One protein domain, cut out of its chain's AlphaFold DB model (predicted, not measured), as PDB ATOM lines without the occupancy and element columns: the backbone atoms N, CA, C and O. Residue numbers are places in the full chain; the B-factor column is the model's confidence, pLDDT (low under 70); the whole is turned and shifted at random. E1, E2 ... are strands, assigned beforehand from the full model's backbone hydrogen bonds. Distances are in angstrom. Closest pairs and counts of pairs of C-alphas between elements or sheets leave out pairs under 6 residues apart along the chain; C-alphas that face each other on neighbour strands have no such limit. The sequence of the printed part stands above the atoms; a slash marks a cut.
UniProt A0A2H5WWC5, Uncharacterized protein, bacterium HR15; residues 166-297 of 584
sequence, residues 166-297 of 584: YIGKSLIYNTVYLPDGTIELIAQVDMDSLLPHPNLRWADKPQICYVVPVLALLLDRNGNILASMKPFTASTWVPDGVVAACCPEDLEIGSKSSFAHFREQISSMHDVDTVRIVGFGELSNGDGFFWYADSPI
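This is residues 166 to 297 of the 584 residues of an uncharacterized protein of bacterium HR15 (UniProt A0A2H5WWC5). Two small, strongly twisted sheets sit face to face as a sandwich, with the strands of one crossing those of the other at 45 degrees. One sheet has three strands, E1 E2 E5, and the other has four, E4 E3 E6 E7, curled like part of a barrel; long loops, residues 191 to 207 and 230 to 256, reach as far as 26 A from the mean of the C-alphas. The printed part has 132 residues with seven named strands, E1 to E7 along the chain, and no named helix; both sheets are antiparallel. The class is all strand, though under half of the residues, 59 of 132, are in named elements. The whole is compact, with a radius of gyration of the C-alphas of 15.4 A, and flat, spanning 48 by 37 by 19 A.

E1, residues 170 to 177, and E2, residues 182 to 190, form a hairpin; N 171 and O 188 are 2.8 A apart, within hydrogen-bond range. E3, residues 208 to 219, and E4, residues 225 to 229, form a hairpin in the other sheet, with N 218 and O 227 at 2.9 A. E5, residues 257 to 265, is the antiparallel neighbour of E2, with N 185 and O 262 at 2.8 A. E6, residues 274 to 283, is the antiparallel neighbour of E3, with N 217 and O 276 at 2.7 A. E7, residues 286 to 291, forms a hairpin with E6, with N 283 and O 286 at 2.7 A. The parts of the two sheets that face each other are 9.5 A centre to centre. Between the sheets, the closest C-alphas of E3 and E5 are those of Val 211 and Ser 258, 6.2 A apart. E2 and E6 are near each other, while E1 and E3 are apart.

E1 begins at C-alpha 170 (127.353, 107.506, 131.884), bends by 57 degrees at residue 173 and is 19.7 A long. E2 is 25.7 A long. E3, 26.8 A, bends by 61 degrees at residue 214. E4 is 10.8 A long, E5 26.6 A, E6 27.2 A and E7 16.8 A, ending at C-alpha 291 (118.899, 102.512, 129.203). Residues 295 to 296 pair antiparallel with residues 274 to 275 of E6.

The C-alphas farthest apart, those of Pro 179 and Ala 203, are 50.6 A apart. The printed part has no cut. The links E2 to E3 and E4 to E5 are long. Mean pLDDT of the printed part is 74.2; it is under 70 at residues 203, 205, 233 to 255, 269 to 270 and 287 to 297.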
ATOM      1  N   TYR A 166     114.353 105.821 130.069       79.81
ATOM      2  CA  TYR A 166     115.250 106.965 130.212       79.81
ATOM      3  C   TYR A 166     116.578 106.713 129.519       79.81
ATOM      4  O   TYR A 166     117.070 105.586 129.517       79.81
ATOM      5  N   ILE A 167     117.153 107.788 128.984       78.44
ATOM      6  CA  ILE A 167     118.502 107.865 128.438       78.44
ATOM      7  C   ILE A 167     119.281 108.896 129.247       78.44
ATOM      8  O   ILE A 167     118.952 110.078 129.228       78.44
ATOM      9  N   GLY A 168     120.343 108.472 129.923       75.56
ATOM     10  CA  GLY A 168     121.272 109.396 130.579       75.56
ATOM     11  C   GLY A 168     122.703 109.176 130.155       75.56
ATOM     12  O   GLY A 168     123.031 108.174 129.524       75.56
ATOM     13  N   LYS A 169     123.567 110.120 130.506       76.94
ATOM     14  CA  LYS A 169     125.005 109.999 130.298       76.94
ATOM     15  C   LYS A 169     125.598 109.126 131.397       76.94
ATOM     16  O   LYS A 169     125.317 109.301 132.582       76.94
ATOM     17  N   SER A 170     126.445 108.198 130.982       78.75
ATOM     18  CA  SER A 170     127.353 107.506 131.884       78.75
ATOM     19  C   SER A 170     128.772 108.018 131.655       78.75
ATOM     20  O   SER A 170     129.143 108.382 130.538       78.75
ATOM     21  N   LEU A 171     129.544 108.093 132.731       83.00
ATOM     22  CA  LEU A 171     130.967 108.394 132.722       83.00
ATOM     23  C   LEU A 171     131.699 107.138 133.182       83.00
ATOM     24  O   LEU A 171     131.525 106.682 134.313       83.00
ATOM     25  N   ILE A 172     132.527 106.569 132.310       82.50
ATOM     26  CA  ILE A 172     133.450 105.509 132.715       82.50
ATOM     27  C   ILE A 172     134.635 106.169 133.420       82.50
ATOM     28  O   ILE A 172     135.431 106.859 132.786       82.50
ATOM     29  N   TYR A 173     134.728 105.984 134.737       81.69
ATOM     30  CA  TYR A 173     135.781 106.578 135.568       81.69
ATOM     31  C   TYR A 173     137.111 105.867 135.400       81.69
ATOM     32  O   TYR A 173     138.165 106.499 135.411       81.69
ATOM     33  N   ASN A 174     137.058 104.540 135.321       82.62
ATOM     34  CA  ASN A 174     138.252 103.724 135.267       82.62
ATOM     35  C   ASN A 174     137.977 102.424 134.520       82.62
ATOM     36  O   ASN A 174     136.951 101.780 134.750       82.62
ATOM     37  N   THR A 175     138.936 102.034 133.690       83.88
ATOM     38  CA  THR A 175     138.972 100.737 133.022       83.88
ATOM     39  C   THR A 175     140.337 100.124 133.301       83.88
ATOM     40  O   THR A 175     141.357 100.645 132.851       83.88
ATOM     41  N   VAL A 176     140.373  99.031 134.058       87.06
ATOM     42  CA  VAL A 176     141.603  98.299 134.366       87.06
ATOM     43  C   VAL A 176     141.605  96.990 133.593       87.06
ATOM     44  O   VAL A 176     140.662  96.205 133.658       87.06
ATOM     45  N   TYR A 177     142.698  96.751 132.876       85.50
ATOM     46  CA  TYR A 177     142.934  95.512 132.148       85.50
ATOM     47  C   TYR A 177     143.878  94.630 132.951       85.50
ATOM     48  O   TYR A 177     145.018  95.015 133.232       85.50
ATOM     49  N   LEU A 178     143.412  93.442 133.316       86.44
ATOM     50  CA  LEU A 178     144.229  92.463 134.013       86.44
ATOM     51  C   LEU A 178     144.950  91.548 133.004       86.44
ATOM     52  O   LEU A 178     144.413  91.262 131.929       86.44
ATOM     53  N   PRO A 179     146.161  91.052 133.328       86.88
ATOM     54  CA  PRO A 179     146.936  90.184 132.432       86.88
ATOM     55  C   PRO A 179     146.239  88.877 132.025       86.88
ATOM     56  O   PRO A 179     146.653  88.240 131.062       86.88
ATOM     57  N   ASP A 180     145.207  88.465 132.760       88.12
ATOM     58  CA  ASP A 180     144.407  87.267 132.494       88.12
ATOM     59  C   ASP A 180     143.269  87.499 131.475       88.12
ATOM     60  O   ASP A 180     142.482  86.585 131.212       88.12
ATOM     61  N   GLY A 181     143.185  88.699 130.889       87.06
ATOM     62  CA  GLY A 181     142.129  89.079 129.948       87.06
ATOM     63  C   GLY A 181     140.860  89.614 130.616       87.06
ATOM     64  O   GLY A 181     139.863  89.848 129.930       87.06
ATOM     65  N   THR A 182     140.872  89.811 131.936       89.62
ATOM     66  CA  THR A 182     139.754  90.420 132.662       89.62
ATOM     67  C   THR A 182     139.733  91.933 132.484       89.62
ATOM     68  O   THR A 182     140.762  92.599 132.612       89.62
ATOM     69  N   ILE A 183     138.543  92.478 132.242       88.44
ATOM     70  CA  ILE A 183     138.264  93.912 132.314       88.44
ATOM     71  C   ILE A 183     137.570  94.205 133.638       88.44
ATOM     72  O   ILE A 183     136.565  93.573 133.962       88.44
ATOM     73  N   GLU A 184     138.082  95.192 134.368       91.12
ATOM     74  CA  GLU A 184     137.395  95.857 135.474       91.12
ATOM     75  C   GLU A 184     136.974  97.259 135.027       91.12
ATOM     76  O   GLU A 184     137.796  98.038 134.548       91.12
ATOM     77  N   LEU A 185     135.691  97.582 135.167       88.00
ATOM     78  CA  LEU A 185     135.104  98.847 134.741       88.00
ATOM     79  C   LEU A 185     134.359  99.489 135.907       88.00
ATOM     80  O   LEU A 185     133.448  98.887 136.472       88.00
ATOM     81  N   ILE A 186     134.728 100.718 136.257       86.94
ATOM     82  CA  ILE A 186     134.003 101.538 137.230       86.94
ATOM     83  C   ILE A 186     133.249 102.606 136.455       86.94
ATOM     84  O   ILE A 186     133.856 103.475 135.823       86.94
ATOM     85  N   ALA A 187     131.927 102.544 136.516       85.88
ATOM     86  CA  ALA A 187     131.056 103.520 135.896       85.88
ATOM     87  C   ALA A 187     130.371 104.389 136.942       85.88
ATOM     88  O   ALA A 187     129.892 103.886 137.957       85.88
ATOM     89  N   GLN A 188     130.276 105.679 136.643       85.00
ATOM     90  CA  GLN A 188     129.369 106.603 137.296       85.00
ATOM     91  C   GLN A 188     128.222 106.916 136.339       85.00
ATOM     92  O   GLN A 188     128.425 107.252 135.172       85.00
ATOM     93  N   VAL A 189     127.008 106.835 136.847       79.62
ATOM     94  CA  VAL A 189     125.806 107.313 136.182       79.62
ATOM     95  C   VAL A 189     125.440 108.651 136.796       79.62
ATOM     96  O   VAL A 189     125.194 108.717 137.997       79.62
ATOM     97  N   ASP A 190     125.381 109.699 135.977       81.94
ATOM     98  CA  ASP A 190     124.893 111.007 136.406       81.94
ATOM     99  C   ASP A 190     123.363 111.050 136.289       81.94
ATOM    100  O   ASP A 190     122.814 111.019 135.183       81.94
ATOM    101  N   MET A 191     122.670 111.109 137.425       75.69
ATOM    102  CA  MET A 191     121.209 111.104 137.468       75.69
ATOM    103  C   MET A 191     120.610 112.415 136.945       75.69
ATOM    104  O   MET A 191     119.532 112.376 136.359       75.69
ATOM    105  N   ASP A 192     121.320 113.547 137.046       78.75
ATOM    106  CA  ASP A 192     120.865 114.824 136.460       78.75
ATOM    107  C   ASP A 192     120.852 114.784 134.928       78.75
ATOM    108  O   ASP A 192     120.148 115.551 134.268       78.75
ATOM    109  N   SER A 193     121.642 113.883 134.345       77.38
ATOM    110  CA  SER A 193     121.734 113.723 132.900       77.38
ATOM    111  C   SER A 193     120.647 112.818 132.315       77.38
ATOM    112  O   SER A 193     120.582 112.682 131.089       77.38
ATOM    113  N   LEU A 194     119.814 112.190 133.155       76.12
ATOM    114  CA  LEU A 194     118.755 111.293 132.709       76.12
ATOM    115  C   LEU A 194     117.618 112.086 132.079       76.12
ATOM    116  O   LEU A 194     116.845 112.783 132.734       76.12
ATOM    117  N   LEU A 195     117.505 111.943 130.768       80.06
ATOM    118  CA  LEU A 195     116.420 112.487 129.983       80.06
ATOM    119  C   LEU A 195     115.483 111.340 129.599       80.06
ATOM    120  O   LEU A 195     115.956 110.266 129.232       80.06
ATOM    121  N   PRO A 196     114.154 111.527 129.644       81.12
ATOM    122  CA  PRO A 196     113.253 110.562 129.027       81.12
ATOM    123  C   PRO A 196     113.641 110.383 127.555       81.12
ATOM    124  O   PRO A 196     114.110 111.333 126.913       81.12
ATOM    125  N   HIS A 197     113.459 109.174 127.019       82.38
ATOM    126  CA  HIS A 197     113.733 108.901 125.610       82.38
ATOM    127  C   HIS A 197     113.062 109.984 124.737       82.38
ATOM    128  O   HIS A 197     111.899 110.307 124.971       82.38
ATOM    129  N   PRO A 198     113.733 110.567 123.725       81.44
ATOM    130  CA  PRO A 198     113.208 111.728 122.988       81.44
ATOM    131  C   PRO A 198     111.878 111.456 122.266       81.44
ATOM    132  O   PRO A 198     111.125 112.380 121.971       81.44
ATOM    133  N   ASN A 199     111.589 110.182 121.998       85.56
ATOM    134  CA  ASN A 199     110.326 109.734 121.414       85.56
ATOM    135  C   ASN A 199     109.272 109.300 122.446       85.56
ATOM    136  O   ASN A 199     108.178 108.912 122.041       85.56
ATOM    137  N   LEU A 200     109.588 109.321 123.745       86.00
ATOM    138  CA  LEU A 200     108.629 109.014 124.800       86.00
ATOM    139  C   LEU A 200     107.575 110.123 124.843       86.00
ATOM    140  O   LEU A 200     107.883 111.296 125.072       86.00
ATOM    141  N   ARG A 201     106.327 109.754 124.579       85.50
ATOM    142  CA  ARG A 201     105.165 110.635 124.672       85.50
ATOM    143  C   ARG A 201     104.585 110.474 126.068       85.50
ATOM    144  O   ARG A 201     103.853 109.526 126.319       85.50
ATOM    145  N   TRP A 202     104.964 111.387 126.956       79.75
ATOM    146  CA  TRP A 202     104.494 111.435 128.336       79.75
ATOM    147  C   TRP A 202     104.171 112.883 128.714       79.75
ATOM    148  O   TRP A 202     104.938 113.790 128.372       79.75
ATOM    149  N   ALA A 203     103.026 113.102 129.362       66.62
ATOM    150  CA  ALA A 203     102.584 114.414 129.825       66.62
ATOM    151  C   ALA A 203     103.458 114.984 130.958       66.62
ATOM    152  O   ALA A 203     103.819 116.160 130.896       66.62
ATOM    153  N   ASP A 204     103.861 114.154 131.925       78.62
ATOM    154  CA  ASP A 204     104.569 114.593 133.129       78.62
ATOM    155  C   ASP A 204     105.899 113.849 133.284       78.62
ATOM    156  O   ASP A 204     105.964 112.626 133.193       78.62
ATOM    157  N   LYS A 205     106.995 114.583 133.514       68.38
ATOM    158  CA  LYS A 205     108.305 113.978 133.796       68.38
ATOM    159  C   LYS A 205     108.348 113.583 135.275       68.38
ATOM    160  O   LYS A 205     108.417 114.494 136.101       68.38
ATOM    161  N   PRO A 206     108.337 112.291 135.641       70.00
ATOM    162  CA  PRO A 206     108.502 111.924 137.038       70.00
ATOM    163  C   PRO A 206     109.943 112.203 137.479       70.00
ATOM    164  O   PRO A 206     110.878 112.196 136.666       70.00
ATOM    165  N   GLN A 207     110.116 112.472 138.771       76.00
ATOM    166  CA  GLN A 207     111.442 112.615 139.360       76.00
ATOM    167  C   GLN A 207     112.071 111.230 139.518       76.00
ATOM    168  O   GLN A 207     111.392 110.267 139.861       76.00
ATOM    169  N   ILE A 208     113.367 111.128 139.235       73.75
ATOM    170  CA  ILE A 208     114.125 109.884 139.382       73.75
ATOM    171  C   ILE A 208     114.695 109.869 140.797       73.75
ATOM    172  O   ILE A 208     115.433 110.785 141.156       73.75
ATOM    173  N   CYS A 209     114.342 108.853 141.584       76.75
ATOM    174  CA  CYS A 209     114.761 108.730 142.978       76.75
ATOM    175  C   CYS A 209     116.132 108.068 143.089       76.75
ATOM    176  O   CYS A 209     117.053 108.632 143.674       76.75
ATOM    177  N   TYR A 210     116.296 106.893 142.478       77.31
ATOM    178  CA  TYR A 210     117.587 106.216 142.426       77.31
ATOM    179  C   TYR A 210     117.756 105.407 141.148       77.31
ATOM    180  O   TYR A 210     116.801 105.087 140.445       77.31
ATOM    181  N   VAL A 211     119.007 105.029 140.889       77.56
ATOM    182  CA  VAL A 211     119.408 104.166 139.783       77.56
ATOM    183  C   VAL A 211     120.314 103.054 140.289       77.56
ATOM    184  O   VAL A 211     121.342 103.316 140.918       77.56
ATOM    185  N   VAL A 212     119.993 101.826 139.902       82.50
ATOM    186  CA  VAL A 212     120.818 100.633 140.078       82.50
ATOM    187  C   VAL A 212     121.249 100.117 138.702       82.50
ATOM    188  O   VAL A 212     120.440  99.541 137.966       82.50
ATOM    189  N   PRO A 213     122.523 100.295 138.319       81.06
ATOM    190  CA  PRO A 213     123.074  99.650 137.135       81.06
ATOM    191  C   PRO A 213     123.049  98.129 137.322       81.06
ATOM    192  O   PRO A 213     123.572  97.621 138.310       81.06
ATOM    193  N   VAL A 214     122.467  97.389 136.378       84.75
ATOM    194  CA  VAL A 214     122.357  95.917 136.448       84.75
ATOM    195  C   VAL A 214     123.177  95.192 135.392       84.75
ATOM    196  O   VAL A 214     123.401  93.986 135.505       84.75
ATOM    197  N   LEU A 215     123.619  95.904 134.356       87.88
ATOM    198  CA  LEU A 215     124.335  95.320 133.233       87.88
ATOM    199  C   LEU A 215     125.222  96.365 132.554       87.88
ATOM    200  O   LEU A 215     124.813  97.509 132.391       87.88
ATOM    201  N   ALA A 216     126.401  95.960 132.098       88.25
ATOM    202  CA  ALA A 216     127.203  96.720 131.148       88.25
ATOM    203  C   ALA A 216     127.458  95.861 129.905       88.25
ATOM    204  O   ALA A 216     127.965  94.747 129.997       88.25
ATOM    205  N   LEU A 217     127.088  96.367 128.734       90.31
ATOM    206  CA  LEU A 217     127.324  95.744 127.441       90.31
ATOM    207  C   LEU A 217     128.564  96.374 126.812       90.31
ATOM    208  O   LEU A 217     128.618  97.587 126.617       90.31
ATOM    209  N   LEU A 218     129.543  95.540 126.478       90.44
ATOM    210  CA  LEU A 218     130.698  95.939 125.682       90.44
ATOM    211  C   LEU A 218     130.316  95.805 124.210       90.44
ATOM    212  O   LEU A 218     129.947  94.711 123.778       90.44
ATOM    213  N   LEU A 219     130.373  96.899 123.457       88.88
ATOM    214  CA  LEU A 219     129.956  96.963 122.060       88.88
ATOM    215  C   LEU A 219     131.153  97.223 121.146       88.88
ATOM    216  O   LEU A 219     132.047  97.999 121.493       88.88
ATOM    217  N   ASP A 220     131.146  96.606 119.966       88.75
ATOM    218  CA  ASP A 220     132.085  96.954 118.901       88.75
ATOM    219  C   ASP A 220     131.697  98.254 118.181       88.75
ATOM    220  O   ASP A 220     130.614  98.807 118.383       88.75
ATOM    221  N   ARG A 221     132.565  98.725 117.279       88.06
ATOM    222  CA  ARG A 221     132.320  99.926 116.451       88.06
ATOM    223  C   ARG A 221     131.058  99.859 115.574       88.06
ATOM    224  O   ARG A 221     130.655 100.866 114.998       88.06
ATOM    225  N   ASN A 222     130.489  98.668 115.380       87.62
ATOM    226  CA  ASN A 222     129.263  98.444 114.616       87.62
ATOM    227  C   ASN A 222     128.037  98.276 115.538       87.62
ATOM    228  O   ASN A 222     126.935  98.054 115.036       87.62
ATOM    229  N   GLY A 223     128.215  98.358 116.861       84.88
ATOM    230  CA  GLY A 223     127.174  98.140 117.862       84.88
ATOM    231  C   GLY A 223     126.893  96.667 118.185       84.88
ATOM    232  O   GLY A 223     125.883  96.379 118.830       84.88
ATOM    233  N   ASN A 224     127.738  95.725 117.755       86.81
ATOM    234  CA  ASN A 224     127.587  94.314 118.111       86.81
ATOM    235  C   ASN A 224     128.023  94.081 119.560       86.81
ATOM    236  O   ASN A 224     129.055  94.589 119.989       86.81
ATOM    237  N   ILE A 225     127.271  93.260 120.295       88.88
ATOM    238  CA  ILE A 225     127.596  92.905 121.681       88.88
ATOM    239  C   ILE A 225     128.780  91.933 121.696       88.88
ATOM    240  O   ILE A 225     128.676  90.814 121.195       88.88
ATOM    241  N   LEU A 226     129.883  92.357 122.306       88.06
ATOM    242  CA  LEU A 226     131.088  91.556 122.532       88.06
ATOM    243  C   LEU A 226     131.027  90.810 123.865       88.06
ATOM    244  O   LEU A 226     131.409  89.645 123.944       88.06
ATOM    245  N   ALA A 227     130.536  91.479 124.911       90.31
ATOM    246  CA  ALA A 227     130.368  90.902 126.239       90.31
ATOM    247  C   ALA A 227     129.240  91.596 127.011       90.31
ATOM    248  O   ALA A 227     128.857  92.727 126.710       90.31
ATOM    249  N   SER A 228     128.732  90.909 128.030       91.75
ATOM    250  CA  SER A 228     127.676  91.379 128.922       91.75
ATOM    251  C   SER A 228     128.128  91.170 130.364       91.75
ATOM    252  O   SER A 228     128.113  90.044 130.853       91.75
ATOM    253  N   MET A 229     128.518  92.248 131.038       90.50
ATOM    254  CA  MET A 229     129.070  92.239 132.389       90.50
ATOM    255  C   MET A 229     127.970  92.517 133.414       90.50
ATOM    256  O   MET A 229     127.200  93.467 133.261       90.50
ATOM    257  N   LYS A 230     127.920  91.734 134.489       88.56
ATOM    258  CA  LYS A 230     127.073  92.037 135.652       88.56
ATOM    259  C   LYS A 230     127.861  92.853 136.687       88.56
ATOM    260  O   LYS A 230     129.087  92.722 136.736       88.56
ATOM    261  N   PRO A 231     127.192  93.675 137.515       85.00
ATOM    262  CA  PRO A 231     127.832  94.341 138.637       85.00
ATOM    263  C   PRO A 231     128.555  93.325 139.521       85.00
ATOM    264  O   PRO A 231     128.006  92.284 139.889       85.00
ATOM    265  N   PHE A 232     129.808  93.621 139.840       81.62
ATOM    266  CA  PHE A 232     130.653  92.795 140.676       81.62
ATOM    267  C   PHE A 232     130.243  92.971 142.141       81.62
ATOM    268  O   PHE A 232     130.590  93.953 142.793       81.62
ATOM    269  N   THR A 233     129.501  91.999 142.669       66.94
ATOM    270  CA  THR A 233     128.904  92.040 144.016       66.94
ATOM    271  C   THR A 233     129.908  91.908 145.162       66.94
ATOM    272  O   THR A 233     129.563  92.174 146.306       66.94
ATOM    273  N   ALA A 234     131.159  91.515 144.895       50.94
ATOM    274  CA  ALA A 234     132.157  91.274 145.939       50.94
ATOM    275  C   ALA A 234     133.012  92.506 146.297       50.94
ATOM    276  O   ALA A 234     133.974  92.379 147.058       50.94
ATOM    277  N   SER A 235     132.706  93.701 145.775       44.72
ATOM    278  CA  SER A 235     133.430  94.907 146.188       44.72
ATOM    279  C   SER A 235     132.875  95.458 147.500       44.72
ATOM    280  O   SER A 235     131.814  96.069 147.532       44.72
ATOM    281  N   THR A 236     133.670  95.353 148.560       37.53
ATOM    282  CA  THR A 236     133.493  95.999 149.873       37.53
ATOM    283  C   THR A 236     133.453  97.540 149.838       37.53
ATOM    284  O   THR A 236     133.386  98.172 150.887       37.53
ATOM    285  N   TRP A 237     133.516  98.152 148.652       41.69
ATOM    286  CA  TRP A 237     133.554  99.602 148.431       41.69
ATOM    287  C   TRP A 237     132.170 100.248 148.310       41.69
ATOM    288  O   TRP A 237     132.059 101.463 148.442       41.69
ATOM    289  N   VAL A 238     131.123  99.449 148.095       47.41
ATOM    290  CA  VAL A 238     129.722  99.885 148.109       47.41
ATOM    291  C   VAL A 238     128.951  98.784 148.833       47.41
ATOM    292  O   VAL A 238     128.894  97.680 148.290       47.41
ATOM    293  N   PRO A 239     128.416  99.009 150.047       38.97
ATOM    294  CA  PRO A 239     127.567  98.020 150.705       38.97
ATOM    295  C   PRO A 239     126.434  97.656 149.733       38.97
ATOM    296  O   PRO A 239     125.664  98.519 149.325       38.97
ATOM    297  N   ASP A 240     126.428  96.413 149.260       41.66
ATOM    298  CA  ASP A 240     125.429  95.825 148.362       41.66
ATOM    299  C   ASP A 240     125.166  96.520 147.009       41.66
ATOM    300  O   ASP A 240     124.097  96.354 146.431       41.66
ATOM    301  N   GLY A 241     126.137  97.246 146.439       42.75
ATOM    302  CA  GLY A 241     126.022  97.752 145.057       42.75
ATOM    303  C   GLY A 241     124.884  98.760 144.820       42.75
ATOM    304  O   GLY A 241     124.576  99.071 143.670       42.75
ATOM    305  N   VAL A 242     124.289  99.292 145.889       44.38
ATOM    306  CA  VAL A 242     123.248 100.322 145.849       44.38
ATOM    307  C   VAL A 242     123.778 101.546 146.589       44.38
ATOM    308  O   VAL A 242     123.774 101.600 147.816       44.38
ATOM    309  N   VAL A 243     124.229 102.563 145.852       43.34
ATOM    310  CA  VAL A 243     124.326 103.912 146.427       43.34
ATOM    311  C   VAL A 243     122.922 104.502 146.355       43.34
ATOM    312  O   VAL A 243     122.513 105.051 145.336       43.34
ATOM    313  N   ALA A 244     122.158 104.287 147.425       37.72
ATOM    314  CA  ALA A 244     120.817 104.822 147.589       37.72
ATOM    315  C   ALA A 244     120.881 106.354 147.672       37.72
ATOM    316  O   ALA A 244     121.386 106.909 148.649       37.72
ATOM    317  N   ALA A 245     120.348 107.040 146.663       40.09
ATOM    318  CA  ALA A 245     119.850 108.394 146.844       40.09
ATOM    319  C   ALA A 245     118.420 108.261 147.372       40.09
ATOM    320  O   ALA A 245     117.572 107.612 146.762       40.09
ATOM    321  N   CYS A 246     118.187 108.773 148.574       37.81
ATOM    322  CA  CYS A 246     116.875 108.711 149.190       37.81
ATOM    323  C   CYS A 246     115.939 109.693 148.463       37.81
ATOM    324  O   CYS A 246     116.338 110.823 148.189       37.81
ATOM    325  N   CYS A 247     114.678 109.303 148.272       41.03
ATOM    326  CA  CYS A 247     113.571 110.232 148.039       41.03
ATOM    327  C   CYS A 247     112.865 110.567 149.371       41.03
ATOM    328  O   CYS A 247     111.867 109.935 149.714       41.03
ATOM    329  N   PRO A 248     113.355 111.547 150.149       45.03
ATOM    330  CA  PRO A 248     112.508 112.379 150.981       45.03
ATOM    331  C   PRO A 248     112.542 113.798 150.416       45.03
ATOM    332  O   PRO A 248     113.605 114.318 150.082       45.03
ATOM    333  N   GLU A 249     111.382 114.442 150.363       52.03
ATOM    334  CA  GLU A 249     111.193 115.806 149.847       52.03
ATOM    335  C   GLU A 249     112.054 116.881 150.565       52.03
ATOM    336  O   GLU A 249     112.128 118.009 150.088       52.03
ATOM    337  N   ASP A 250     112.776 116.524 151.642       47.00
ATOM    338  CA  ASP A 250     113.408 117.451 152.593       47.00
ATOM    339  C   ASP A 250     114.927 117.254 152.845       47.00
ATOM    340  O   ASP A 250     115.466 117.849 153.780       47.00
ATOM    341  N   LEU A 251     115.661 116.439 152.070       39.81
ATOM    342  CA  LEU A 251     117.103 116.201 152.318       39.81
ATOM    343  C   LEU A 251     118.010 116.636 151.150       39.81
ATOM    344  O   LEU A 251     118.232 115.900 150.194       39.81
ATOM    345  N   GLU A 252     118.616 117.824 151.285       45.78
ATOM    346  CA  GLU A 252     119.664 118.395 150.413       45.78
ATOM    347  C   GLU A 252     121.032 117.674 150.525       45.78
ATOM    348  O   GLU A 252     122.078 118.294 150.718       45.78
ATOM    349  N   ILE A 253     121.074 116.346 150.407       41.81
ATOM    350  CA  ILE A 253     122.331 115.575 150.383       41.81
ATOM    351  C   ILE A 253     122.309 114.758 149.088       41.81
ATOM    352  O   ILE A 253     121.422 113.946 148.881       41.81
ATOM    353  N   GLY A 254     123.193 114.914 148.109       47.50
ATOM    354  CA  GLY A 254     124.600 115.312 148.126       47.50
ATOM    355  C   GLY A 254     125.391 114.507 147.078       47.50
ATOM    356  O   GLY A 254     126.500 114.880 146.710       47.50
ATOM    357  N   SER A 255     124.808 113.448 146.507       53.34
ATOM    358  CA  SER A 255     125.365 112.796 145.323       53.34
ATOM    359  C   SER A 255     124.266 112.390 144.354       53.34
ATOM    360  O   SER A 255     123.568 111.398 144.548       53.34
ATOM    361  N   LYS A 256     124.153 113.144 143.263       75.12
ATOM    362  CA  LYS A 256     123.245 112.876 142.145       75.12
ATOM    363  C   LYS A 256     123.804 111.829 141.183       75.12
ATOM    364  O   LYS A 256     123.612 111.898 139.974       75.12
ATOM    365  N   SER A 257     124.569 110.884 141.711       79.50
ATOM    366  CA  SER A 257     125.282 109.921 140.895       79.50
ATOM    367  C   SER A 257     125.278 108.549 141.535       79.50
ATOM    368  O   SER A 257     125.478 108.425 142.741       79.50
ATOM    369  N   SER A 258     125.093 107.530 140.703       80.06
ATOM    370  CA  SER A 258     125.195 106.123 141.088       80.06
ATOM    371  C   SER A 258     126.502 105.547 140.552       80.06
ATOM    372  O   SER A 258     126.921 105.900 139.450       80.06
ATOM    373  N   PHE A 259     127.166 104.683 141.317       82.62
ATOM    374  CA  PHE A 259     128.405 104.031 140.903       82.62
ATOM    375  C   PHE A 259     128.198 102.524 140.809       82.62
ATOM    376  O   PHE A 259     127.623 101.920 141.712       82.62
ATOM    377  N   ALA A 260     128.723 101.912 139.752       85.00
ATOM    378  CA  ALA A 260     128.761 100.464 139.614       85.00
ATOM    379  C   ALA A 260     130.136  99.995 139.144       85.00
ATOM    380  O   ALA A 260     130.759 100.591 138.263       85.00
ATOM    381  N   HIS A 261     130.593  98.905 139.750       88.25
ATOM    382  CA  HIS A 261     131.816  98.213 139.379       88.25
ATOM    383  C   HIS A 261     131.447  96.932 138.632       88.25
ATOM    384  O   HIS A 261     130.643  96.146 139.120       88.25
ATOM    385  N   PHE A 262     132.031  96.712 137.461       89.81
ATOM    386  CA  PHE A 262     131.819  95.546 136.613       89.81
ATOM    387  C   PHE A 262     133.147  94.824 136.423       89.81
ATOM    388  O   PHE A 262     134.172  95.472 136.222       89.81
ATOM    389  N   ARG A 263     133.137  93.490 136.451       91.44
ATOM    390  CA  ARG A 263     134.332  92.674 136.216       91.44
ATOM    391  C   ARG A 263     133.978  91.444 135.392       91.44
ATOM    392  O   ARG A 263     133.114  90.684 135.809       91.44
ATOM    393  N   GLU A 264     134.635  91.250 134.251       91.94
ATOM    394  CA  GLU A 264     134.355  90.122 133.349       91.94
ATOM    395  C   GLU A 264     135.595  89.733 132.536       91.94
ATOM    396  O   GLU A 264     136.376  90.599 132.135       91.94
ATOM    397  N   GLN A 265     135.773  88.434 132.283       89.00
ATOM    398  CA  GLN A 265     136.847  87.936 131.423       89.00
ATOM    399  C   GLN A 265     136.386  87.934 129.965       89.00
ATOM    400  O   GLN A 265     135.375  87.312 129.640       89.00
ATOM    401  N   ILE A 266     137.124  88.598 129.070       86.81
ATOM    402  CA  ILE A 266     136.751  88.670 127.651       86.81
ATOM    403  C   ILE A 266     137.777  87.991 126.744       86.81
ATOM    404  O   ILE A 266     138.975  87.976 127.019       86.81
ATOM    405  N   SER A 267     137.296  87.413 125.643       79.75
ATOM    406  CA  SER A 267     138.109  86.608 124.721       79.75
ATOM    407  C   SER A 267     138.893  87.429 123.688       79.75
ATOM    408  O   SER A 267     139.924  86.960 123.212       79.75
ATOM    409  N   SER A 268     138.438  88.643 123.345       76.94
ATOM    410  CA  SER A 268     139.111  89.567 122.416       76.94
ATOM    411  C   SER A 268     138.886  91.019 122.841       76.94
ATOM    412  O   SER A 268     137.754  91.489 122.882       76.94
ATOM    413  N   MET A 269     139.972  91.733 123.156       64.75
ATOM    414  CA  MET A 269     139.939  93.122 123.639       64.75
ATOM    415  C   MET A 269     139.923  94.181 122.531       64.75
ATOM    416  O   MET A 269     139.488  95.302 122.776       64.75
ATOM    417  N   HIS A 270     140.427  93.869 121.336       69.38
ATOM    418  CA  HIS A 270     140.697  94.881 120.304       69.38
ATOM    419  C   HIS A 270     139.447  95.454 119.637       69.38
ATOM    420  O   HIS A 270     139.553  96.406 118.866       69.38
ATOM    421  N   ASP A 271     138.285  94.891 119.948       78.12
ATOM    422  CA  ASP A 271     137.047  95.219 119.266       78.12
ATOM    423  C   ASP A 271     136.139  96.130 120.094       78.12
ATOM    424  O   ASP A 271     135.171  96.634 119.536       78.12
ATOM    425  N   VAL A 272     136.423  96.376 121.384       83.62
ATOM    426  CA  VAL A 272     135.525  97.176 122.235       83.62
ATOM    427  C   VAL A 272     135.681  98.668 121.943       83.62
ATOM    428  O   VAL A 272     136.732  99.257 122.184       83.62
ATOM    429  N   ASP A 273     134.606  99.277 121.458       86.75
ATOM    430  CA  ASP A 273     134.528 100.696 121.094       86.75
ATOM    431  C   ASP A 273     133.702 101.486 122.120       86.75
ATOM    432  O   ASP A 273     134.083 102.569 122.574       86.75
ATOM    433  N   THR A 274     132.584 100.899 122.546       86.88
ATOM    434  CA  THR A 274     131.561 101.576 123.341       86.88
ATOM    435  C   THR A 274     131.106 100.698 124.507       86.88
ATOM    436  O   THR A 274     131.002  99.480 124.374       86.88
ATOM    437  N   VAL A 275     130.803 101.312 125.654       85.88
ATOM    438  CA  VAL A 275     130.162 100.644 126.797       85.88
ATOM    439  C   VAL A 275     128.758 101.197 126.965       85.88
ATOM    440  O   VAL A 275     128.576 102.403 127.132       85.88
ATOM    441  N   ARG A 276     127.767 100.306 126.965       88.00
ATOM    442  CA  ARG A 276     126.369 100.635 127.247       88.00
ATOM    443  C   ARG A 276     125.971 100.083 128.598       88.00
ATOM    444  O   ARG A 276     126.002  98.874 128.798       88.00
ATOM    445  N   ILE A 277     125.549 100.943 129.511       83.81
ATOM    446  CA  ILE A 277     125.069 100.513 130.826       83.81
ATOM    447  C   ILE A 277     123.546 100.382 130.773       83.81
ATOM    448  O   ILE A 277     122.857 101.196 130.169       83.81
ATOM    449  N   VAL A 278     123.005  99.345 131.391       83.56
ATOM    450  CA  VAL A 278     121.566  99.118 131.530       83.56
ATOM    451  C   VAL A 278     121.268  98.988 133.017       83.56
ATOM    452  O   VAL A 278     122.004  98.316 133.745       83.56
ATOM    453  N   GLY A 279     120.227  99.669 133.480       81.75
ATOM    454  CA  GLY A 279     119.869  99.744 134.891       81.75
ATOM    455  C   GLY A 279     118.365  99.744 135.109       81.75
ATOM    456  O   GLY A 279     117.581  99.932 134.182       81.75
ATOM    457  N   PHE A 280     117.986  99.559 136.362       76.00
ATOM    458  CA  PHE A 280     116.641  99.831 136.853       76.00
ATOM    459  C   PHE A 280     116.712 100.992 137.832       76.00
ATOM    460  O   PHE A 280     117.769 101.269 138.399       76.00
ATOM    461  N   GLY A 281     115.601 101.669 138.051       74.56
ATOM    462  CA  GLY A 281     115.534 102.753 139.015       74.56
ATOM    463  C   GLY A 281     114.114 102.945 139.505       74.56
ATOM    464  O   GLY A 281     113.157 102.558 138.836       74.56
ATOM    465  N   GLU A 282     113.992 103.538 140.680       74.75
ATOM    466  CA  GLU A 282     112.697 103.954 141.198       74.75
ATOM    467  C   GLU A 282     112.463 105.412 140.796       74.75
ATOM    468  O   GLU A 282     113.350 106.272 140.890       74.75
ATOM    469  N   LEU A 283     111.266 105.685 140.304       73.62
ATOM    470  CA  LEU A 283     110.737 107.013 140.045       73.62
ATOM    471  C   LEU A 283     109.819 107.399 141.203       73.62
ATOM    472  O   LEU A 283     109.224 106.542 141.851       73.62
ATOM    473  N   SER A 284     109.591 108.696 141.393       75.31
ATOM    474  CA  SER A 284     108.667 109.215 142.413       75.31
ATOM    475  C   SER A 284     107.254 108.610 142.343       75.31
ATOM    476  O   SER A 284     106.508 108.665 143.315       75.31
ATOM    477  N   ASN A 285     106.879 108.046 141.188       71.94
ATOM    478  CA  ASN A 285     105.550 107.514 140.905       71.94
ATOM    479  C   ASN A 285     105.550 105.993 140.610       71.94
ATOM    480  O   ASN A 285     104.558 105.497 140.074       71.94
ATOM    481  N   GLY A 286     106.630 105.262 140.917       71.62
ATOM    482  CA  GLY A 286     106.751 103.810 140.697       71.62
ATOM    483  C   GLY A 286     108.092 103.392 140.086       71.62
ATOM    484  O   GLY A 286     108.983 104.214 139.919       71.62
ATOM    485  N   ASP A 287     108.242 102.123 139.717       69.50
ATOM    486  CA  ASP A 287     109.482 101.614 139.115       69.50
ATOM    487  C   ASP A 287     109.606 101.981 137.623       69.50
ATOM    488  O   ASP A 287     108.609 102.157 136.914       69.50
ATOM    489  N   GLY A 288     110.843 102.107 137.134       62.62
ATOM    490  CA  GLY A 288     111.139 102.365 135.727       62.62
ATOM    491  C   GLY A 288     112.377 101.628 135.214       62.62
ATOM    492  O   GLY A 288     113.288 101.266 135.969       62.62
ATOM    493  N   PHE A 289     112.441 101.466 133.892       65.38
ATOM    494  CA  PHE A 289     113.575 100.855 133.210       65.38
ATOM    495  C   PHE A 289     114.493 101.922 132.600       65.38
ATOM    496  O   PHE A 289     114.059 102.849 131.914       65.38
ATOM    497  N   PHE A 290     115.803 101.786 132.784       62.22
ATOM    498  CA  PHE A 290     116.757 102.802 132.348       62.22
ATOM    499  C   PHE A 290     117.773 102.208 131.373       62.22
ATOM    500  O   PHE A 290     118.490 101.248 131.670       62.22
ATOM    501  N   TRP A 291     117.874 102.821 130.194       57.28
ATOM    502  CA  TRP A 291     118.899 102.512 129.203       57.28
ATOM    503  C   TRP A 291     119.929 103.643 129.206       57.28
ATOM    504  O   TRP A 291     119.665 104.729 128.702       57.28
ATOM    505  N   TYR A 292     121.121 103.426 129.759       63.38
ATOM    506  CA  TYR A 292     122.145 104.471 129.761       63.38
ATOM    507  C   TYR A 292     122.826 104.573 128.407       63.38
ATOM    508  O   TYR A 292     123.038 103.584 127.704       63.38
ATOM    509  N   ALA A 293     123.168 105.809 128.059       55.31
ATOM    510  CA  ALA A 293     123.854 106.132 126.832       55.31
ATOM    511  C   ALA A 293     125.224 105.459 126.786       55.31
ATOM    512  O   ALA A 293     125.959 105.390 127.778       55.31
ATOM    513  N   ASP A 294     125.525 105.033 125.569       60.16
ATOM    514  CA  ASP A 294     126.827 104.667 125.052       60.16
ATOM    515  C   ASP A 294     127.888 105.675 125.519       60.16
ATOM    516  O   ASP A 294     127.940 106.811 125.040       60.16
ATOM    517  N   SER A 295     128.729 105.268 126.470       61.72
ATOM    518  CA  SER A 295     129.975 105.980 126.725       61.72
ATOM    519  C   SER A 295     131.015 105.387 125.783       61.72
ATOM    520  O   SER A 295     131.276 104.180 125.877       61.72
ATOM    521  N   PRO A 296     131.653 106.181 124.901       64.06
ATOM    522  CA  PRO A 296     132.877 105.712 124.272       64.06
ATOM    523  C   PRO A 296     133.837 105.329 125.398       64.06
ATOM    524  O   PRO A 296     133.903 106.024 126.423       64.06
ATOM    525  N   ILE A 297     134.546 104.211 125.253       60.75
ATOM    526  CA  ILE A 297     135.612 103.908 126.204       60.75
ATOM    527  C   ILE A 297     136.620 105.037 126.056       60.75
ATOM    528  O   ILE A 297     137.211 105.212 124.990       60.75
TER     529      ILE A 297